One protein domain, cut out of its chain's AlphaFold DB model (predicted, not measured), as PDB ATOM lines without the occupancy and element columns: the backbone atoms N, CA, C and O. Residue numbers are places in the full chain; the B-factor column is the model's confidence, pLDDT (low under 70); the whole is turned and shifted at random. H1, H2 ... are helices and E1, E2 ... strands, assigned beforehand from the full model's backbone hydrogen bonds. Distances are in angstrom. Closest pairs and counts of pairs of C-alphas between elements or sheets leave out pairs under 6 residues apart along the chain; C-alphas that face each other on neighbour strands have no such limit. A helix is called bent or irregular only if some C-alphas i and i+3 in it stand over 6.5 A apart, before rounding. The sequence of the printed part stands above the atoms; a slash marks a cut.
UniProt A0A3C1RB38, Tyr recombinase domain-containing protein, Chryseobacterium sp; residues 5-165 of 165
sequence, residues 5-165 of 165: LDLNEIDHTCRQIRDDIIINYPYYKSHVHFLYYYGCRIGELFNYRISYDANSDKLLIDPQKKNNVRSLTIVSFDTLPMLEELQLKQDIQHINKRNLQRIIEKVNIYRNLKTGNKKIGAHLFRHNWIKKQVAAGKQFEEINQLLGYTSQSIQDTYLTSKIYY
ATOM      1  N   LEU A   5     109.403 190.302 166.665       92.19
ATOM      2  CA  LEU A   5     108.775 191.338 165.852       92.19
ATOM      3  C   LEU A   5     107.505 191.870 166.519       92.19
ATOM      4  O   LEU A   5     106.621 191.089 166.898       92.19
ATOM      5  N   ASP A   6     107.370 193.191 166.572       93.06
ATOM      6  CA  ASP A   6     106.131 193.859 166.957       93.06
ATOM      7  C   ASP A   6     105.085 193.869 165.817       93.06
ATOM      8  O   ASP A   6     105.308 193.370 164.709       93.06
ATOM      9  N   LEU A   7     103.891 194.414 166.082       93.25
ATOM     10  CA  LEU A   7     102.821 194.478 165.079       93.25
ATOM     11  C   LEU A   7     103.203 195.310 163.844       93.25
ATOM     12  O   LEU A   7     102.843 194.932 162.728       93.25
ATOM     13  N   ASN A   8     103.919 196.418 164.022       95.38
ATOM     14  CA  ASN A   8     104.316 197.287 162.919       95.38
ATOM     15  C   ASN A   8     105.344 196.588 162.028       95.38
ATOM     16  O   ASN A   8     105.226 196.640 160.804       95.38
ATOM     17  N   GLU A   9     106.300 195.881 162.625       95.38
ATOM     18  CA  GLU A   9     107.300 195.095 161.907       95.38
ATOM     19  C   GLU A   9     106.668 193.900 161.182       95.38
ATOM     20  O   GLU A   9     106.998 193.631 160.022       95.38
ATOM     21  N   ILE A  10     105.712 193.209 161.816       95.31
ATOM     22  CA  ILE A  10     104.936 192.132 161.181       95.31
ATOM     23  C   ILE A  10     104.158 192.669 159.975       95.31
ATOM     24  O   ILE A  10     104.175 192.052 158.903       95.31
ATOM     25  N   ASP A  11     103.466 193.798 160.127       96.94
ATOM     26  CA  ASP A  11     102.662 194.377 159.053       96.94
ATOM     27  C   ASP A  11     103.536 194.921 157.918       96.94
ATOM     28  O   ASP A  11     103.233 194.680 156.747       96.94
ATOM     29  N   HIS A  12     104.652 195.575 158.248       96.88
ATOM     30  CA  HIS A  12     105.660 196.006 157.281       96.88
ATOM     31  C   HIS A  12     106.203 194.818 156.481       96.88
ATOM     32  O   HIS A  12     106.190 194.849 155.251       96.88
ATOM     33  N   THR A  13     106.567 193.729 157.164       96.19
ATOM     34  CA  THR A  13     107.033 192.493 156.519       96.19
ATOM     35  C   THR A  13     105.966 191.917 155.584       96.19
ATOM     36  O   THR A  13     106.264 191.529 154.455       96.19
ATOM     37  N   CYS A  14     104.695 191.882 156.007       97.62
ATOM     38  CA  CYS A  14     103.601 191.420 155.149       97.62
ATOM     39  C   CYS A  14     103.408 192.304 153.911       97.62
ATOM     40  O   CYS A  14     103.147 191.774 152.830       97.62
ATOM     41  N   ARG A  15     103.517 193.632 154.059       97.56
ATOM     42  CA  ARG A  15     103.427 194.583 152.942       97.56
ATOM     43  C   ARG A  15     104.568 194.383 151.953       97.56
ATOM     44  O   ARG A  15     104.288 194.232 150.772       97.56
ATOM     45  N   GLN A  16     105.805 194.267 152.432       97.56
ATOM     46  CA  GLN A  16     106.964 193.986 151.581       97.56
ATOM     47  C   GLN A  16     106.802 192.678 150.799       97.56
ATOM     48  O   GLN A  16     106.888 192.691 149.578       97.56
ATOM     49  N   ILE A  17     106.456 191.568 151.467       97.75
ATOM     50  CA  ILE A  17     106.225 190.276 150.790       97.75
ATOM     51  C   ILE A  17     105.128 190.403 149.725       97.75
ATOM     52  O   ILE A  17     105.260 189.848 148.634       97.75
ATOM     53  N   ARG A  18     104.027 191.098 150.037       97.69
ATOM     54  CA  ARG A  18     102.936 191.341 149.085       97.69
ATOM     55  C   ARG A  18     103.451 192.114 147.875       97.69
ATOM     56  O   ARG A  18     103.222 191.671 146.754       97.69
ATOM     57  N   ASP A  19     104.127 193.231 148.099       97.75
ATOM     58  CA  ASP A  19     104.573 194.138 147.041       97.75
ATOM     59  C   ASP A  19     105.631 193.467 146.152       97.75
ATOM     60  O   ASP A  19     105.508 193.487 144.928       97.75
ATOM     61  N   ASP A  20     106.572 192.730 146.745       98.00
ATOM     62  CA  ASP A  20     107.558 191.931 146.013       98.00
ATOM     63  C   ASP A  20     106.905 190.836 145.165       98.00
ATOM     64  O   ASP A  20     107.369 190.554 144.058       98.00
ATOM     65  N   ILE A  21     105.828 190.207 145.649       97.81
ATOM     66  CA  ILE A  21     105.071 189.225 144.863       97.81
ATOM     67  C   ILE A  21     104.321 189.900 143.721       97.81
ATOM     68  O   ILE A  21     104.326 189.371 142.614       97.81
ATOM     69  N   ILE A  22     103.718 191.063 143.952       97.31
ATOM     70  CA  ILE A  22     103.018 191.813 142.902       97.31
ATOM     71  C   ILE A  22     103.987 192.206 141.782       97.31
ATOM     72  O   ILE A  22     103.636 192.071 140.612       97.31
ATOM     73  N   ILE A  23     105.198 192.641 142.132       97.88
ATOM     74  CA  ILE A  23     106.218 193.073 141.169       97.88
ATOM     75  C   ILE A  23     106.828 191.873 140.434       97.88
ATOM     76  O   ILE A  23     106.877 191.857 139.207       97.88
ATOM     77  N   ASN A  24     107.291 190.859 141.169       97.88
ATOM     78  CA  ASN A  24     108.120 189.790 140.598       97.88
ATOM     79  C   ASN A  24     107.323 188.553 140.153       97.88
ATOM     80  O   ASN A  24     107.810 187.757 139.352       97.88
ATOM     81  N   TYR A  25     106.114 188.362 140.684       96.81
ATOM     82  CA  TYR A  25     105.250 187.208 140.418       96.81
ATOM     83  C   TYR A  25     103.783 187.656 140.260       96.81
ATOM     84  O   TYR A  25     102.909 187.177 140.991       96.81
ATOM     85  N   PRO A  26     103.477 188.559 139.306       95.88
ATOM     86  CA  PRO A  26     102.175 189.228 139.203       95.88
ATOM     87  C   PRO A  26     100.999 188.258 139.043       95.88
ATOM     88  O   PRO A  26      99.874 188.562 139.425       95.88
ATOM     89  N   TYR A  27     101.244 187.041 138.554       94.94
ATOM     90  CA  TYR A  27     100.224 186.000 138.472       94.94
ATOM     91  C   TYR A  27      99.667 185.572 139.846       94.94
ATOM     92  O   TYR A  27      98.536 185.087 139.898       94.94
ATOM     93  N   TYR A  28     100.381 185.829 140.948       97.50
ATOM     94  CA  TYR A  28      99.919 185.636 142.328       97.50
ATOM     95  C   TYR A  28      99.358 186.901 143.002       97.50
ATOM     96  O   TYR A  28      99.006 186.832 144.182       97.50
ATOM     97  N   LYS A  29      99.224 188.031 142.293       96.81
ATOM     98  CA  LYS A  29      98.712 189.305 142.837       96.81
ATOM     99  C   LYS A  29      97.404 189.134 143.617       96.81
ATOM    100  O   LYS A  29      97.341 189.495 144.793       96.81
ATOM    101  N   SER A  30      96.396 188.516 143.002       97.38
ATOM    102  CA  SER A  30      95.109 188.250 143.654       97.38
ATOM    103  C   SER A  30      95.249 187.382 144.908       97.38
ATOM    104  O   SER A  30      94.633 187.647 145.936       97.38
ATOM    105  N   HIS A  31      96.138 186.390 144.891       97.81
ATOM    106  CA  HIS A  31      96.343 185.489 146.021       97.81
ATOM    107  C   HIS A  31      96.898 186.234 147.241       97.81
ATOM    108  O   HIS A  31      96.375 186.095 148.349       97.81
ATOM    109  N   VAL A  32      97.935 187.057 147.052       97.50
ATOM    110  CA  VAL A  32      98.522 187.834 148.158       97.50
ATOM    111  C   VAL A  32      97.606 188.953 148.644       97.50
ATOM    112  O   VAL A  32      97.642 189.278 149.831       97.50
ATOM    113  N   HIS A  33      96.729 189.478 147.781       97.31
ATOM    114  CA  HIS A  33      95.664 190.394 148.188       97.31
ATOM    115  C   HIS A  33      94.759 189.744 149.251       97.31
ATOM    116  O   HIS A  33      94.605 190.289 150.347       97.31
ATOM    117  N   PHE A  34      94.233 188.542 148.988       97.38
ATOM    118  CA  PHE A  34      93.359 187.840 149.937       97.38
ATOM    119  C   PHE A  34      94.076 187.370 151.208       97.38
ATOM    120  O   PHE A  34      93.476 187.353 152.285       97.38
ATOM    121  N   LEU A  35      95.368 187.035 151.135       97.31
ATOM    122  CA  LEU A  35      96.160 186.780 152.343       97.31
ATOM    123  C   LEU A  35      96.223 188.023 153.239       97.31
ATOM    124  O   LEU A  35      95.954 187.931 154.435       97.31
ATOM    125  N   TYR A  36      96.564 189.177 152.663       97.38
ATOM    126  CA  TYR A  36      96.835 190.397 153.419       97.38
ATOM    127  C   TYR A  36      95.572 191.077 153.966       97.38
ATOM    128  O   TYR A  36      95.532 191.433 155.147       97.38
ATOM    129  N   TYR A  37      94.542 191.251 153.133       95.75
ATOM    130  CA  TYR A  37      93.340 192.009 153.502       95.75
ATOM    131  C   TYR A  37      92.292 191.176 154.246       95.75
ATOM    132  O   TYR A  37      91.554 191.717 155.066       95.75
ATOM    133  N   TYR A  38      92.262 189.860 154.017       95.06
ATOM    134  CA  TYR A  38      91.213 188.973 154.538       95.06
ATOM    135  C   TYR A  38      91.728 187.879 155.481       95.06
ATOM    136  O   TYR A  38      90.948 187.065 155.984       95.06
ATOM    137  N   GLY A  39      93.043 187.816 155.724       93.62
ATOM    138  CA  GLY A  39      93.634 186.821 156.619       93.62
ATOM    139  C   GLY A  39      93.351 185.381 156.178       93.62
ATOM    140  O   GLY A  39      93.270 184.471 157.018       93.62
ATOM    141  N   CYS A  40      93.136 185.163 154.876       94.25
ATOM    142  CA  CYS A  40      92.892 183.840 154.315       94.25
ATOM    143  C   CYS A  40      94.061 182.905 154.627       94.25
ATOM    144  O   CYS A  40      95.227 183.300 154.676       94.25
ATOM    145  N   ARG A  41      93.766 181.625 154.832       92.50
ATOM    146  CA  ARG A  41      94.791 180.590 154.758       92.50
ATOM    147  C   ARG A  41      95.161 180.404 153.303       92.50
ATOM    148  O   ARG A  41      94.295 180.403 152.438       92.50
ATOM    149  N   ILE A  42      96.427 180.102 153.051       94.81
ATOM    150  CA  ILE A  42      96.903 179.853 151.689       94.81
ATOM    151  C   ILE A  42      96.092 178.768 150.960       94.81
ATOM    152  O   ILE A  42      95.882 178.881 149.766       94.81
ATOM    153  N   GLY A  43      95.591 177.743 151.663       92.69
ATOM    154  CA  GLY A  43      94.751 176.699 151.062       92.69
ATOM    155  C   GLY A  43      93.332 177.141 150.688       92.69
ATOM    156  O   GLY A  43      92.712 176.481 149.867       92.69
ATOM    157  N   GLU A  44      92.835 178.236 151.265       94.25
ATOM    158  CA  GLU A  44      91.517 178.817 150.961       94.25
ATOM    159  C   GLU A  44      91.554 179.670 149.684       94.25
ATOM    160  O   GLU A  44      90.512 180.016 149.155       94.25
ATOM    161  N   LEU A  45      92.741 179.992 149.166       95.19
ATOM    162  CA  LEU A  45      92.898 180.732 147.907       95.19
ATOM    163  C   LEU A  45      92.710 179.845 146.670       95.19
ATOM    164  O   LEU A  45      92.642 180.346 145.554       95.19
ATOM    165  N   PHE A  46      92.677 178.528 146.871       93.75
ATOM    166  CA  PHE A  46      92.618 177.528 145.814       93.75
ATOM    167  C   PHE A  46      91.364 176.660 145.974       93.75
ATOM    168  O   PHE A  46      90.856 176.488 147.087       93.75
ATOM    169  N   ASN A  47      90.942 176.017 144.887       90.81
ATOM    170  CA  ASN A  47      89.755 175.165 144.782       90.81
ATOM    171  C   ASN A  47      88.433 175.931 144.957       90.81
ATOM    172  O   ASN A  47      87.536 175.439 145.636       90.81
ATOM    173  N   TYR A  48      88.328 177.137 144.386       92.31
ATOM    174  CA  TYR A  48      87.071 177.906 144.324       92.31
ATOM    175  C   TYR A  48      86.401 178.162 145.690       92.31
ATOM    176  O   TYR A  48      85.183 178.246 145.809       92.31
ATOM    177  N   ARG A  49      87.208 178.301 146.747       94.25
ATOM    178  CA  ARG A  49      86.740 178.453 148.135       94.25
ATOM    179  C   ARG A  49      86.318 179.870 148.514       94.25
ATOM    180  O   ARG A  49      85.843 180.065 149.626       94.25
ATOM    181  N   ILE A  50      86.525 180.851 147.640       96.25
ATOM    182  CA  ILE A  50      86.125 182.245 147.855       96.25
ATOM    183  C   ILE A  50      85.091 182.599 146.791       96.25
ATOM    184  O   ILE A  50      85.333 182.400 145.598       96.25
ATOM    185  N   SER A  51      83.954 183.130 147.222       96.19
ATOM    186  CA  SER A  51      82.876 183.600 146.354       96.19
ATOM    187  C   SER A  51      82.315 184.932 146.851       96.19
ATOM    188  O   SER A  51      82.631 185.390 147.950       96.19
ATOM    189  N   TYR A  52      81.511 185.575 146.011       97.00
ATOM    190  CA  TYR A  52      80.795 186.803 146.334       97.00
ATOM    191  C   TYR A  52      79.297 186.503 146.427       97.00
ATOM    192  O   TYR A  52      78.743 185.846 145.546       97.00
ATOM    193  N   ASP A  53      78.662 186.972 147.497       96.25
ATOM    194  CA  ASP A  53      77.212 186.956 147.664       96.25
ATOM    195  C   ASP A  53      76.648 188.348 147.380       96.25
ATOM    196  O   ASP A  53      76.775 189.264 148.195       96.25
ATOM    197  N   ALA A  54      75.996 188.480 146.226       94.06
ATOM    198  CA  ALA A  54      75.390 189.726 145.772       94.06
ATOM    199  C   ALA A  54      74.195 190.173 146.632       94.06
ATOM    200  O   ALA A  54      73.869 191.356 146.639       94.06
ATOM    201  N   ASN A  55      73.542 189.266 147.371       94.69
ATOM    202  CA  ASN A  55      72.390 189.636 148.200       94.69
ATOM    203  C   ASN A  55      72.814 190.369 149.474       94.69
ATOM    204  O   ASN A  55      72.106 191.254 149.949       94.69
ATOM    205  N   SER A  56      73.950 189.967 150.049       93.75
ATOM    206  CA  SER A  56      74.467 190.539 151.293       93.75
ATOM    207  C   SER A  56      75.656 191.477 151.094       93.75
ATOM    208  O   SER A  56      76.127 192.048 152.077       93.75
ATOM    209  N   ASP A  57      76.115 191.641 149.850       94.50
ATOM    210  CA  ASP A  57      77.317 192.379 149.453       94.50
ATOM    211  C   ASP A  57      78.564 191.961 150.255       94.50
ATOM    212  O   ASP A  57      79.297 192.766 150.839       94.50
ATOM    213  N   LYS A  58      78.780 190.644 150.348       95.88
ATOM    214  CA  LYS A  58      79.855 190.055 151.160       95.88
ATOM    215  C   LYS A  58      80.643 189.010 150.403       95.88
ATOM    216  O   LYS A  58      80.145 188.317 149.520       95.88
ATOM    217  N   LEU A  59      81.890 188.844 150.823       96.44
ATOM    218  CA  LEU A  59      82.679 187.680 150.458       96.44
ATOM    219  C   LEU A  59      82.310 186.498 151.342       96.44
ATOM    220  O   LEU A  59      82.315 186.607 152.570       96.44
ATOM    221  N   LEU A  60      82.083 185.355 150.714       96.00
ATOM    222  CA  LEU A  60      81.945 184.073 151.381       96.00
ATOM    223  C   LEU A  60      83.243 183.287 151.221       96.00
ATOM    224  O   LEU A  60      83.806 183.214 150.130       96.00
ATOM    225  N   ILE A  61      83.735 182.703 152.313       95.00
ATOM    226  CA  ILE A  61      84.932 181.861 152.276       95.00
ATOM    227  C   ILE A  61      84.652 180.514 152.923       95.00
ATOM    228  O   ILE A  61      84.477 180.435 154.144       95.00
ATOM    229  N   ASP A  62      84.693 179.464 152.107       93.19
ATOM    230  CA  ASP A  62      84.605 178.071 152.528       93.19
ATOM    231  C   ASP A  62      85.949 177.598 153.123       93.19
ATOM    232  O   ASP A  62      86.953 177.436 152.409       93.19
ATOM    233  N   PRO A  63      86.032 177.399 154.448       85.56
ATOM    234  CA  PRO A  63      87.289 177.088 155.105       85.56
ATOM    235  C   PRO A  63      87.816 175.699 154.727       85.56
ATOM    236  O   PRO A  63      87.084 174.732 154.572       85.56
ATOM    237  N   GLN A  64      89.143 175.551 154.693       75.75
ATOM    238  CA  GLN A  64      89.786 174.259 154.393       75.75
ATOM    239  C   GLN A  64      89.556 173.176 155.479       75.75
ATOM    240  O   GLN A  64      89.840 172.000 155.264       75.75
ATOM    241  N   LYS A  65      89.133 173.563 156.686       74.38
ATOM    242  CA  LYS A  65      88.898 172.664 157.832       74.38
ATOM    243  C   LYS A  65      87.399 172.604 158.137       74.38
ATOM    244  O   LYS A  65      86.660 173.402 157.582       74.38
ATOM    245  N   LYS A  66      86.973 171.721 159.055       76.88
ATOM    246  CA  LYS A  66      85.596 171.628 159.606       76.88
ATOM    247  C   LYS A  66      85.203 172.868 160.443       76.88
ATOM    248  O   LYS A  66      84.859 172.774 161.618       76.88
ATOM    249  N   ASN A  67      85.356 174.029 159.832       82.44
ATOM    250  CA  ASN A  67      85.066 175.360 160.325       82.44
ATOM    251  C   ASN A  67      83.782 175.854 159.641       82.44
ATOM    252  O   ASN A  67      83.375 175.312 158.615       82.44
ATOM    253  N   ASN A  68      83.183 176.912 160.174       86.88
ATOM    254  CA  ASN A  68      82.033 177.567 159.562       86.88
ATOM    255  C   ASN A  68      82.466 178.415 158.359       86.88
ATOM    256  O   ASN A  68      83.546 179.018 158.372       86.88
ATOM    257  N   VAL A  69      81.598 178.494 157.347       91.50
ATOM    258  CA  VAL A  69      81.738 179.446 156.236       91.50
ATOM    259  C   VAL A  69      81.853 180.852 156.816       91.50
ATOM    260  O   VAL A  69      81.080 181.248 157.689       91.50
ATOM    261  N   ARG A  70      82.851 181.599 156.348       91.69
ATOM    262  CA  ARG A  70      83.080 182.980 156.780       91.69
ATOM    263  C   ARG A  70      82.357 183.924 155.840       91.69
ATOM    264  O   ARG A  70      82.448 183.741 154.633       91.69
ATOM    265  N   SER A  71      81.715 184.945 156.392       93.19
ATOM    266  CA  SER A  71      81.103 186.034 155.633       93.19
ATOM    267  C   SER A  71      81.798 187.338 156.020       93.19
ATOM    268  O   SER A  71      81.737 187.747 157.181       93.19
ATOM    269  N   LEU A  72      82.531 187.942 155.084       93.31
ATOM    270  CA  LEU A  72      83.390 189.102 155.327       93.31
ATOM    271  C   LEU A  72      82.963 190.288 154.461       93.31
ATOM    272  O   LEU A  72      82.674 190.133 153.276       93.31
ATOM    273  N   THR A  73      82.980 191.481 155.050       93.94
ATOM    274  CA  THR A  73      82.734 192.742 154.341       93.94
ATOM    275  C   THR A  73      83.832 193.014 153.313       93.94
ATOM    276  O   THR A  73      85.006 192.718 153.548       93.94
ATOM    277  N   ILE A  74      83.467 193.605 152.179       94.25
ATOM    278  CA  ILE A  74      84.420 194.080 151.175       94.25
ATOM    279  C   ILE A  74      85.192 195.285 151.738       94.25
ATOM    280  O   ILE A  74      84.590 196.238 152.220       94.25
ATOM    281  N   VAL A  75      86.530 195.233 151.709       90.31
ATOM    282  CA  VAL A  75      87.395 196.264 152.324       90.31
ATOM    283  C   VAL A  75      88.154 197.116 151.302       90.31
ATOM    284  O   VAL A  75      88.866 198.037 151.693       90.31
ATOM    285  N   SER A  76      88.043 196.806 150.007       88.62
ATOM    286  CA  SER A  76      88.700 197.538 148.922       88.62
ATOM    287  C   SER A  76      87.867 197.486 147.643       88.62
ATOM    288  O   SER A  76      87.230 196.474 147.357       88.62
ATOM    289  N   PHE A  77      87.940 198.549 146.838       89.50
ATOM    290  CA  PHE A  77      87.385 198.580 145.480       89.50
ATOM    291  C   PHE A  77      87.982 197.478 144.588       89.50
ATOM    292  O   PHE A  77      87.292 196.911 143.746       89.50
ATOM    293  N   ASP A  78      89.242 197.106 144.829       93.06
ATOM    294  CA  ASP A  78      89.929 196.066 144.058       93.06
ATOM    295  C   ASP A  78      89.466 194.646 144.401       93.06
ATOM    296  O   ASP A  78      89.814 193.707 143.691       93.06
ATOM    297  N   THR A  79      88.704 194.441 145.479       95.38
ATOM    298  CA  THR A  79      88.386 193.096 145.974       95.38
ATOM    299  C   THR A  79      87.675 192.230 144.934       95.38
ATOM    300  O   THR A  79      88.058 191.075 144.752       95.38
ATOM    301  N   LEU A  80      86.638 192.752 144.271       96.62
ATOM    302  CA  LEU A  80      85.868 191.976 143.293       96.62
ATOM    303  C   LEU A  80      86.680 191.692 142.017       96.62
ATOM    304  O   LEU A  80      86.749 190.522 141.639       96.62
ATOM    305  N   PRO A  81      87.397 192.672 141.425       96.81
ATOM    306  CA  PRO A  81      88.362 192.384 140.361       96.81
ATOM    307  C   PRO A  81      89.416 191.335 140.755       96.81
ATOM    308  O   PRO A  81      89.727 190.434 139.976       96.81
ATOM    309  N   MET A  82      89.946 191.396 141.983       97.00
ATOM    310  CA  MET A  82      90.908 190.403 142.482       97.00
ATOM    311  C   MET A  82      90.272 189.022 142.649       97.00
ATOM    312  O   MET A  82      90.958 188.017 142.455       97.00
ATOM    313  N   LEU A  83      88.993 188.945 143.029       97.12
ATOM    314  CA  LEU A  83      88.261 187.683 143.133       97.12
ATOM    315  C   LEU A  83      88.094 187.032 141.760       97.12
ATOM    316  O   LEU A  83      88.389 185.848 141.615       97.12
ATOM    317  N   GLU A  84      87.667 187.799 140.761       96.38
ATOM    318  CA  GLU A  84      87.534 187.318 139.384       96.38
ATOM    319  C   GLU A  84      88.884 186.815 138.851       96.38
ATOM    320  O   GLU A  84      88.997 185.679 138.389       96.38
ATOM    321  N   GLU A  85      89.949 187.601 139.032       95.75
ATOM    322  CA  GLU A  85      91.312 187.202 138.668       95.75
ATOM    323  C   GLU A  85      91.749 185.915 139.391       95.75
ATOM    324  O   GLU A  85      92.421 185.061 138.808       95.75
ATOM    325  N   LEU A  86      91.389 185.759 140.671       95.31
ATOM    326  CA  LEU A  86      91.667 184.547 141.442       95.31
ATOM    327  C   LEU A  86      90.922 183.332 140.876       95.31
ATOM    328  O   LEU A  86      91.505 182.249 140.839       95.31
ATOM    329  N   GLN A  87      89.666 183.493 140.455       94.06
ATOM    330  CA  GLN A  87      88.828 182.422 139.908       94.06
ATOM    331  C   GLN A  87      89.317 181.963 138.531       94.06
ATOM    332  O   GLN A  87      89.482 180.764 138.319       94.06
ATOM    333  N   LEU A  88      89.668 182.896 137.641       93.31
ATOM    334  CA  LEU A  88      90.194 182.591 136.302       93.31
ATOM    335  C   LEU A  88      91.514 181.801 136.326       93.31
ATOM    336  O   LEU A  88      91.877 181.148 135.350       93.31
ATOM    337  N   LYS A  89      92.257 181.868 137.434       90.94
ATOM    338  CA  LYS A  89      93.584 181.254 137.581       90.94
ATOM    339  C   LYS A  89      93.583 179.898 138.285       90.94
ATOM    340  O   LYS A  89      94.641 179.273 138.344       90.94
ATOM    341  N   GLN A  90      92.447 179.446 138.822       86.19
ATOM    342  CA  GLN A  90      92.359 178.236 139.658       86.19
ATOM    343  C   GLN A  90      92.862 176.970 138.948       86.19
ATOM    344  O   GLN A  90      93.505 176.135 139.584       86.19
ATOM    345  N   ASP A  91      92.621 176.856 137.638       87.12
ATOM    346  CA  ASP A  91      92.934 175.655 136.850       87.12
ATOM    347  C   ASP A  91      94.322 175.699 136.183       87.12
ATOM    348  O   ASP A  91      94.744 174.766 135.494       87.12
ATOM    349  N   ILE A  92      95.085 176.774 136.403       89.06
ATOM    350  CA  ILE A  92      96.422 176.929 135.832       89.06
ATOM    351  C   ILE A  92      97.428 176.129 136.671       89.06
ATOM    352  O   ILE A  92      97.823 176.545 137.756       89.06
ATOM    353  N   GLN A  93      97.921 175.005 136.141       82.31
ATOM    354  CA  GLN A  93      98.755 174.040 136.887       82.31
ATOM    355  C   GLN A  93      99.965 174.646 137.632       82.31
ATOM    356  O   GLN A  93     100.306 174.226 138.745       82.31
ATOM    357  N   HIS A  94     100.641 175.636 137.039       86.38
ATOM    358  CA  HIS A  94     101.811 176.264 137.665       86.38
ATOM    359  C   HIS A  94     101.442 177.245 138.794       86.38
ATOM    360  O   HIS A  94     102.292 177.547 139.639       86.38
ATOM    361  N   ILE A  95     100.181 177.681 138.863       92.50
ATOM    362  CA  ILE A  95      99.616 178.513 139.926       92.50
ATOM    363  C   ILE A  95      99.011 177.592 140.984       92.50
ATOM    364  O   ILE A  95      97.832 177.273 140.992       92.50
ATOM    365  N   ASN A  96      99.850 177.139 141.911       94.44
ATOM    366  CA  ASN A  96      99.409 176.256 142.988       94.44
ATOM    367  C   ASN A  96      99.913 176.706 144.360       94.44
ATOM    368  O   ASN A  96     100.860 177.489 144.492       94.44
ATOM    369  N   LYS A  97      99.296 176.145 145.403       94.62
ATOM    370  CA  LYS A  97      99.629 176.398 146.810       94.62
ATOM    371  C   LYS A  97     101.112 176.201 147.127       94.62
ATOM    372  O   LYS A  97     101.682 176.979 147.890       94.62
ATOM    373  N   ARG A  98     101.736 175.148 146.588       94.94
ATOM    374  CA  ARG A  98     103.129 174.798 146.908       94.94
ATOM    375  C   ARG A  98     104.097 175.843 146.362       94.94
ATOM    376  O   ARG A  98     105.036 176.219 147.059       94.94
ATOM    377  N   ASN A  99     103.852 176.314 145.144       95.94
ATOM    378  CA  ASN A  99     104.652 177.350 144.504       95.94
ATOM    379  C   ASN A  99     104.498 178.695 145.221       95.94
ATOM    380  O   ASN A  99     105.510 179.306 145.556       95.94
ATOM    381  N   LEU A 100     103.271 179.097 145.568       96.94
ATOM    382  CA  LEU A 100     103.041 180.330 146.330       96.94
ATOM    383  C   LEU A 100     103.734 180.304 147.700       96.94
ATOM    384  O   LEU A 100     104.394 181.269 148.069       96.94
ATOM    385  N   GLN A 101     103.658 179.186 148.431       95.69
ATOM    386  CA  GLN A 101     104.360 179.026 149.710       95.69
ATOM    387  C   GLN A 101     105.878 179.225 149.558       95.69
ATOM    388  O   GLN A 101     106.482 179.961 150.335       95.69
ATOM    389  N   ARG A 102     106.488 178.603 148.541       94.75
ATOM    390  CA  ARG A 102     107.927 178.742 148.254       94.75
ATOM    391  C   ARG A 102     108.302 180.173 147.882       94.75
ATOM    392  O   ARG A 102     109.356 180.643 148.293       94.75
ATOM    393  N   ILE A 103     107.459 180.855 147.110       96.31
ATOM    394  CA  ILE A 103     107.682 182.251 146.721       96.31
ATOM    395  C   ILE A 103     107.614 183.161 147.947       96.31
ATOM    396  O   ILE A 103     108.529 183.954 148.134       96.31
ATOM    397  N   ILE A 104     106.606 183.000 148.813       96.44
ATOM    398  CA  ILE A 104     106.495 183.749 150.076       96.44
ATOM    399  C   ILE A 104     107.762 183.570 150.919       96.44
ATOM    400  O   ILE A 104     108.305 184.544 151.425       96.44
ATOM    401  N   GLU A 105     108.266 182.342 151.049       93.56
ATOM    402  CA  GLU A 105     109.513 182.074 151.777       93.56
ATOM    403  C   GLU A 105     110.745 182.686 151.095       93.56
ATOM    404  O   GLU A 105     111.649 183.153 151.784       93.56
ATOM    405  N   LYS A 106     110.775 182.705 149.756       94.50
ATOM    406  CA  LYS A 106     111.875 183.258 148.957       94.50
ATOM    407  C   LYS A 106     111.977 184.779 149.075       94.50
ATOM    408  O   LYS A 106     113.094 185.281 149.166       94.50
ATOM    409  N   VAL A 107     110.850 185.493 149.027       95.56
ATOM    410  CA  VAL A 107     110.832 186.969 149.080       95.56
ATOM    411  C   VAL A 107     110.863 187.509 150.510       95.56
ATOM    412  O   VAL A 107     111.208 188.660 150.728       95.56
ATOM    413  N   ASN A 108     110.528 186.687 151.507       93.62
ATOM    414  CA  ASN A 108     110.578 187.107 152.901       93.62
ATOM    415  C   ASN A 108     112.022 187.386 153.347       93.62
ATOM    416  O   ASN A 108     112.833 186.463 153.479       93.62
ATOM    417  N   ILE A 109     112.300 188.652 153.668       88.19
ATOM    418  CA  ILE A 109     113.606 189.139 154.133       88.19
ATOM    419  C   ILE A 109     114.144 188.352 155.331       88.19
ATOM    420  O   ILE A 109     115.340 188.083 155.417       88.19
ATOM    421  N   TYR A 110     113.256 187.889 156.211       87.50
ATOM    422  CA  TYR A 110     113.640 187.218 157.442       87.50
ATOM    423  C   TYR A 110     113.849 185.707 157.285       87.50
ATOM    424  O   TYR A 110     114.249 185.095 158.267       87.50
ATOM    425  N   ARG A 111     113.626 185.110 156.091       77.56
ATOM    426  CA  ARG A 111     113.838 183.703 155.612       77.56
ATOM    427  C   ARG A 111     113.427 182.512 156.505       77.56
ATOM    428  O   ARG A 111     113.181 181.417 156.003       77.56
ATOM    429  N   ASN A 112     113.349 182.675 157.815       84.88
ATOM    430  CA  ASN A 112     113.179 181.667 158.847       84.88
ATOM    431  C   ASN A 112     112.306 182.193 159.993       84.88
ATOM    432  O   ASN A 112     112.483 181.731 161.114       84.88
ATOM    433  N   LEU A 113     111.354 183.100 159.732       90.75
ATOM    434  CA  LEU A 113     110.398 183.522 160.761       90.75
ATOM    435  C   LEU A 113     109.700 182.309 161.385       90.75
ATOM    436  O   LEU A 113     109.219 181.407 160.681       90.75
ATOM    437  N   LYS A 114     109.619 182.309 162.712       90.69
ATOM    438  CA  LYS A 114     109.022 181.249 163.520       90.69
ATOM    439  C   LYS A 114     107.888 181.781 164.379       90.69
ATOM    440  O   LYS A 114     107.824 182.961 164.705       90.69
ATOM    441  N   THR A 115     107.008 180.862 164.751       88.94
ATOM    442  CA  THR A 115     106.029 181.007 165.828       88.94
ATOM    443  C   THR A 115     106.018 179.698 166.617       88.94
ATOM    444  O   THR A 115     105.938 178.609 166.033       88.94
ATOM    445  N   GLY A 116     106.208 179.775 167.936       85.81
ATOM    446  CA  GLY A 116     106.548 178.594 168.739       85.81
ATOM    447  C   GLY A 116     107.750 177.851 168.137       85.81
ATOM    448  O   GLY A 116     108.726 178.483 167.752       85.81
ATOM    449  N   ASN A 117     107.664 176.531 167.965       83.50
ATOM    450  CA  ASN A 117     108.759 175.709 167.419       83.50
ATOM    451  C   ASN A 117     108.679 175.474 165.897       83.50
ATOM    452  O   ASN A 117     109.311 174.552 165.378       83.50
ATOM    453  N   LYS A 118     107.871 176.250 165.162       86.75
ATOM    454  CA  LYS A 118     107.595 176.010 163.735       86.75
ATOM    455  C   LYS A 118     107.865 177.249 162.892       86.75
ATOM    456  O   LYS A 118     107.646 178.371 163.339       86.75
ATOM    457  N   LYS A 119     108.291 177.037 161.644       90.31
ATOM    458  CA  LYS A 119     108.326 178.101 160.629       90.31
ATOM    459  C   LYS A 119     106.908 178.602 160.357       90.31
ATOM    460  O   LYS A 119     105.990 177.793 160.223       90.31
ATOM    461  N   ILE A 120     106.742 179.918 160.254       91.12
ATOM    462  CA  ILE A 120     105.422 180.538 160.096       91.12
ATOM    463  C   ILE A 120     104.928 180.521 158.638       91.12
ATOM    464  O   ILE A 120     103.757 180.245 158.380       91.12
ATOM    465  N   GLY A 121     105.813 180.771 157.666       92.06
ATOM    466  CA  GLY A 121     105.462 180.814 156.243       92.06
ATOM    467  C   GLY A 121     104.273 181.739 155.939       92.06
ATOM    468  O   GLY A 121     104.132 182.803 156.537       92.06
ATOM    469  N   ALA A 122     103.366 181.307 155.053       94.38
ATOM    470  CA  ALA A 122     102.172 182.073 154.685       94.38
ATOM    471  C   ALA A 122     101.193 182.342 155.847       94.38
ATOM    472  O   ALA A 122     100.349 183.230 155.734       94.38
ATOM    473  N   HIS A 123     101.292 181.624 156.976       92.94
ATOM    474  CA  HIS A 123     100.458 181.925 158.144       92.94
ATOM    475  C   HIS A 123     100.763 183.301 158.747       92.94
ATOM    476  O   HIS A 123      99.903 183.838 159.445       92.94
ATOM    477  N   LEU A 124     101.919 183.902 158.433       94.94
ATOM    478  CA  LEU A 124     102.284 185.256 158.849       94.94
ATOM    479  C   LEU A 124     101.176 186.268 158.527       94.94
ATOM    480  O   LEU A 124     100.782 187.035 159.399       94.94
ATOM    481  N   PHE A 125     100.602 186.199 157.324       96.38
ATOM    482  CA  PHE A 125      99.516 187.086 156.901       96.38
ATOM    483  C   PHE A 125      98.269 186.959 157.778       96.38
ATOM    484  O   PHE A 125      97.651 187.960 158.136       96.38
ATOM    485  N   ARG A 126      97.921 185.733 158.184       93.25
ATOM    486  CA  ARG A 126      96.788 185.497 159.082       93.25
ATOM    487  C   ARG A 126      97.069 186.021 160.489       93.25
ATOM    488  O   ARG A 126      96.174 186.610 161.084       93.25
ATOM    489  N   HIS A 127      98.290 185.851 161.006       92.94
ATOM    490  CA  HIS A 127      98.691 186.463 162.279       92.94
ATOM    491  C   HIS A 127      98.617 187.991 162.210       92.94
ATOM    492  O   HIS A 127      98.048 188.602 163.111       92.94
ATOM    493  N   ASN A 128      99.121 188.597 161.128       95.19
ATOM    494  CA  ASN A 128      99.036 190.039 160.909       95.19
ATOM    495  C   ASN A 128      97.581 190.522 160.906       95.19
ATOM    496  O   ASN A 128      97.221 191.433 161.647       95.19
ATOM    497  N   TRP A 129      96.717 189.876 160.117       94.69
ATOM    498  CA  TRP A 129      95.304 190.238 160.037       94.69
ATOM    499  C   TRP A 129      94.619 190.177 161.409       94.69
ATOM    500  O   TRP A 129      93.968 191.143 161.798       94.69
ATOM    501  N   ILE A 130      94.829 189.096 162.173       92.12
ATOM    502  CA  ILE A 130      94.267 188.931 163.524       92.12
ATOM    503  C   ILE A 130      94.771 190.021 164.469       92.12
ATOM    504  O   ILE A 130      93.962 190.673 165.125       92.12
ATOM    505  N   LYS A 131      96.089 190.249 164.531       91.88
ATOM    506  CA  LYS A 131      96.665 191.266 165.421       91.88
ATOM    507  C   LYS A 131      96.169 192.676 165.069       91.88
ATOM    508  O   LYS A 131      95.916 193.455 165.980       91.88
ATOM    509  N   LYS A 132      95.927 192.980 163.786       93.19
ATOM    510  CA  LYS A 132      95.281 194.237 163.362       93.19
ATOM    511  C   LYS A 132      93.827 194.353 163.817       93.19
ATOM    512  O   LYS A 132      93.429 195.433 164.237       93.19
ATOM    513  N   GLN A 133      93.045 193.270 163.781       92.19
ATOM    514  CA  GLN A 133      91.677 193.287 164.319       92.19
ATOM    515  C   GLN A 133      91.669 193.571 165.829       92.19
ATOM    516  O   GLN A 133      90.878 194.386 166.294       92.19
ATOM    517  N   VAL A 134      92.586 192.950 166.579       91.25
ATOM    518  CA  VAL A 134      92.754 193.197 168.023       91.25
ATOM    519  C   VAL A 134      93.160 194.648 168.284       91.25
ATOM    520  O   VAL A 134      92.564 195.306 169.128       91.25
ATOM    521  N   ALA A 135      94.136 195.172 167.534       91.56
ATOM    522  CA  ALA A 135      94.567 196.566 167.649       91.56
ATOM    523  C   ALA A 135      93.450 197.569 167.304       91.56
ATOM    524  O   ALA A 135      93.425 198.667 167.849       91.56
ATOM    525  N   ALA A 136      92.500 197.178 166.449       92.38
ATOM    526  CA  ALA A 136      91.290 197.945 166.150       92.38
ATOM    527  C   ALA A 136      90.196 197.833 167.237       92.38
ATOM    528  O   ALA A 136      89.096 198.343 167.047       92.38
ATOM    529  N   GLY A 137      90.470 197.159 168.359       92.31
ATOM    530  CA  GLY A 137      89.555 197.031 169.495       92.31
ATOM    531  C   GLY A 137      88.528 195.903 169.373       92.31
ATOM    532  O   GLY A 137      87.658 195.784 170.241       92.31
ATOM    533  N   LYS A 138      88.610 195.060 168.333       90.88
ATOM    534  CA  LYS A 138      87.687 193.929 168.185       90.88
ATOM    535  C   LYS A 138      87.883 192.918 169.298       90.88
ATOM    536  O   LYS A 138      89.009 192.514 169.603       90.88
ATOM    537  N   GLN A 139      86.763 192.473 169.854       87.69
ATOM    538  CA  GLN A 139      86.764 191.418 170.853       87.69
ATOM    539  C   GLN A 139      87.054 190.076 170.198       87.69
ATOM    540  O   GLN A 139      86.825 189.849 169.007       87.69
ATOM    541  N   PHE A 140      87.587 189.163 170.991       79.62
ATOM    542  CA  PHE A 140      88.078 187.914 170.456       79.62
ATOM    543  C   PHE A 140      86.952 187.034 169.890       79.62
ATOM    544  O   PHE A 140      87.122 186.402 168.847       79.62
ATOM    545  N   GLU A 141      85.795 187.015 170.543       84.19
ATOM    546  CA  GLU A 141      84.603 186.293 170.102       84.19
ATOM    547  C   GLU A 141      84.196 186.736 168.691       84.19
ATOM    548  O   GLU A 141      83.913 185.894 167.837       84.19
ATOM    549  N   GLU A 142      84.273 188.040 168.415       87.56
ATOM    550  CA  GLU A 142      84.014 188.614 167.093       87.56
ATOM    551  C   GLU A 142      85.052 188.131 166.067       87.56
ATOM    552  O   GLU A 142      84.703 187.677 164.977       87.56
ATOM    553  N   ILE A 143      86.341 188.146 166.421       87.56
ATOM    554  CA  ILE A 143      87.412 187.647 165.546       87.56
ATOM    555  C   ILE A 143      87.216 186.154 165.249       87.56
ATOM    556  O   ILE A 143      87.380 185.721 164.109       87.56
ATOM    557  N   ASN A 144      86.831 185.354 166.242       84.19
ATOM    558  CA  ASN A 144      86.569 183.929 166.070       84.19
ATOM    559  C   ASN A 144      85.418 183.655 165.102       84.19
ATOM    560  O   ASN A 144      85.543 182.768 164.251       84.19
ATOM    561  N   GLN A 145      84.338 184.432 165.207       84.38
ATOM    562  CA  GLN A 145      83.215 184.386 164.272       84.38
ATOM    563  C   GLN A 145      83.673 184.754 162.857       84.38
ATOM    564  O   GLN A 145      83.431 183.991 161.921       84.38
ATOM    565  N   LEU A 146      84.438 185.841 162.701       87.69
ATOM    566  CA  LEU A 146      85.005 186.251 161.408       87.69
ATOM    567  C   LEU A 146      85.945 185.196 160.815       87.69
ATOM    568  O   LEU A 146      86.068 185.080 159.600       87.69
ATOM    569  N   LEU A 147      86.618 184.406 161.654       86.00
ATOM    570  CA  LEU A 147      87.503 183.322 161.235       86.00
ATOM    571  C   LEU A 147      86.804 181.963 161.073       86.00
ATOM    572  O   LEU A 147      87.465 181.005 160.646       86.00
ATOM    573  N   GLY A 148      85.504 181.890 161.371       82.25
ATOM    574  CA  GLY A 148      84.673 180.700 161.217       82.25
ATOM    575  C   GLY A 148      85.088 179.547 162.131       82.25
ATOM    576  O   GLY A 148      84.963 178.388 161.746       82.25
ATOM    577  N   TYR A 149      85.675 179.814 163.298       81.62
ATOM    578  CA  TYR A 149      86.101 178.735 164.190       81.62
ATOM    579  C   TYR A 149      84.916 178.067 164.889       81.62
ATOM    580  O   TYR A 149      84.048 178.739 165.431       81.62
ATOM    581  N   THR A 150      84.908 176.733 164.885       72.75
ATOM    582  CA  THR A 150      83.892 175.898 165.548       72.75
ATOM    583  C   THR A 150      84.244 175.561 166.999       72.75
ATOM    584  O   THR A 150      83.370 175.146 167.751       72.75
ATOM    585  N   SER A 151      85.499 175.760 167.417       66.56
ATOM    586  CA  SER A 151      85.956 175.570 168.799       66.56
ATOM    587  C   SER A 151      86.760 176.771 169.296       66.56
ATOM    588  O   SER A 151      87.591 177.311 168.564       66.56
ATOM    589  N   GLN A 152      86.580 177.128 170.572       58.47
ATOM    590  CA  GLN A 152      87.222 178.281 171.221       58.47
ATOM    591  C   GLN A 152      88.762 178.176 171.302       58.47
ATOM    592  O   GLN A 152      89.426 179.180 171.504       58.47
ATOM    593  N   SER A 153      89.361 177.000 171.088       54.59
ATOM    594  CA  SER A 153      90.771 176.660 171.390       54.59
ATOM    595  C   SER A 153      91.870 177.410 170.614       54.59
ATOM    596  O   SER A 153      93.045 177.065 170.712       54.59
ATOM    597  N   ILE A 154      91.525 178.426 169.823       57.12
ATOM    598  CA  ILE A 154      92.472 179.179 168.994       57.12
ATOM    599  C   ILE A 154      92.822 180.554 169.600       57.12
ATOM    600  O   ILE A 154      93.733 181.215 169.089       57.12
ATOM    601  N   GLN A 155      92.190 180.936 170.724       51.38
ATOM    602  CA  GLN A 155      92.463 182.215 171.408       51.38
ATOM    603  C   GLN A 155      93.943 182.375 171.754       51.38
ATOM    604  O   GLN A 155      94.547 183.393 171.415       51.38
ATOM    605  N   ASP A 156      94.569 181.325 172.278       53.28
ATOM    606  CA  ASP A 156      95.935 181.441 172.786       53.28
ATOM    607  C   ASP A 156      96.989 181.465 171.674       53.28
ATOM    608  O   ASP A 156      97.996 182.161 171.786       53.28
ATOM    609  N   THR A 157      96.765 180.764 170.555       64.94
ATOM    610  CA  THR A 157      97.833 180.533 169.564       64.94
ATOM    611  C   THR A 157      98.155 181.755 168.704       64.94
ATOM    612  O   THR A 157      99.274 181.841 168.220       64.94
ATOM    613  N   TYR A 158      97.226 182.689 168.468       67.06
ATOM    614  CA  TYR A 158      97.470 183.825 167.550       67.06
ATOM    615  C   TYR A 158      97.684 185.167 168.259       67.06
ATOM    616  O   TYR A 158      98.431 186.011 167.756       67.06
ATOM    617  N   LEU A 159      97.054 185.364 169.419       64.25
ATOM    618  CA  LEU A 159      97.210 186.572 170.231       64.25
ATOM    619  C   LEU A 159      98.571 186.584 170.925       64.25
ATOM    620  O   LEU A 159      99.348 187.521 170.738       64.25
ATOM    621  N   THR A 160      98.882 185.501 171.641       67.81
ATOM    622  CA  THR A 160     100.126 185.382 172.416       67.81
ATOM    623  C   THR A 160     101.311 184.903 171.584       67.81
ATOM    624  O   THR A 160     102.447 184.955 172.055       67.81
ATOM    625  N   SER A 161     101.087 184.462 170.335       80.88
ATOM    626  CA  SER A 161     102.202 184.062 169.479       80.88
ATOM    627  C   SER A 161     103.148 185.228 169.265       80.88
ATOM    628  O   SER A 161     102.783 186.249 168.661       80.88
ATOM    629  N   LYS A 162     104.375 184.988 169.705       88.12
ATOM    630  CA  LYS A 162     105.561 185.752 169.371       88.12
ATOM    631  C   LYS A 162     106.053 185.307 168.005       88.12
ATOM    632  O   LYS A 162     106.151 184.104 167.743       88.12
ATOM    633  N   ILE A 163     106.340 186.272 167.142       89.81
ATOM    634  CA  ILE A 163     106.936 186.028 165.831       89.81
ATOM    635  C   ILE A 163     108.374 186.505 165.913       89.81
ATOM    636  O   ILE A 163     108.612 187.634 166.320       89.81
ATOM    637  N   TYR A 164     109.324 185.643 165.574       91.38
ATOM    638  CA  TYR A 164     110.746 185.938 165.734       91.38
ATOM    639  C   TYR A 164     111.581 185.274 164.635       91.38
ATOM    640  O   TYR A 164     111.107 184.334 163.985       91.38
ATOM    641  N   TYR A 165     112.804 185.761 164.416       86.94
ATOM    642  CA  TYR A 165     113.779 185.222 163.454       86.94
ATOM    643  C   TYR A 165     115.114 184.865 164.115       86.94
ATOM    644  O   TYR A 165     115.420 185.408 165.205       86.94
TER     645      TYR A 165
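AT A GLANCE: This is residues 5 to 165 of the 165 residues of the protein "Tyr recombinase domain-containing protein" of Chryseobacterium sp (UniProt A0A3C1RB38). Two helices, H2 and H6, meet near their ends in the middle of a compact, rounded body, and the long helix H1 folds back into H2 as a hairpin and, with its residues 7 to 14, crosses H6 at a steep tilt of 45 degrees. H5 crosses H1 on one side, H4 packs on H2, H7 and H8 pack on H6, and the small sheet E1 E2 E3 sits on the far side from H1. The printed part has 161 residues and is mostly helix, in the order H1 H2 H3 E1 E2 E3 H4 H5 H6 H7 H8. The antiparallel sheet, E1 - E2 - E3, is a meander, each strand the antiparallel neighbour of the one before. The radius of gyration of the C-alphas is 15.1 A and the spans are 36 by 35 by 28 A.

IN THESE COORDINATES: Find C-alpha 7 at (102.821, 194.478, 165.079); from there H1, residues 7 to 24, runs 25.5 A. H2, residues 26 to 38, covers 18.9 A and is irregular, with C-alphas 27 and 30 7.6 A apart. Next come H3, residues 42 to 45, E1, residues 50 to 53, E2, residues 58 to 61, and E3, residues 70 to 73. H4, residues 79 to 88, covers 14.4 A, and H5, residues 97 to 107, 15.6 A. Find C-alpha 123 at (100.458, 181.925, 158.144), where H6, residues 123 to 135, begins its 18.4 A. H7 is residues 140 to 146; H8, residues 155 to 159, is only just irregular, with C-alphas 155 and 158 6.52 A apart, and it ends at C-alpha 159 at (97.210, 186.572, 170.231).

HOW THE PARTS SIT: Begin at the hubs H2 and H6, which touch at the C-alphas of Tyr 36 and Phe 125, 5.5 A. H1 touches H2 with residues 14 to 22 alone, closest at the C-alphas of Ile 22 and Lys 29, 5.0 A, in a helical hairpin at a shallow tilt of 22 degrees, opposite ways. H1 touches H6 with residues 7 to 14 alone, closest at the C-alphas of Asp 11 and Asn 128, 6.0 A. H4 touches H2 at the C-alphas of Ser 30 and Met 82, 4.9 A, and only grazes the sheet with residues 79 to 87. Look for N 51 and O 60, 2.9 A, between E1 and E2, and N 61 and O 70, 2.8 A, between E2 and E3. Every O i to N i+4 pair is within hydrogen-bond range in H1, H4, H5, H6 and H7, against 7 of 9 in H2 and 0 of 1 in H8, which has 0 of 2 O i to N i+3 pairs; H3 is too short for an O i to N i+4 pair.

THE WHOLE: The C-alphas of Asn 55 and Tyr 165, the two farthest apart, are 44.3 A apart. The printed part has no cut, and the link from H5 to H6, 15 residues, is long. Look at residues 151 to 160 for pLDDT under 70.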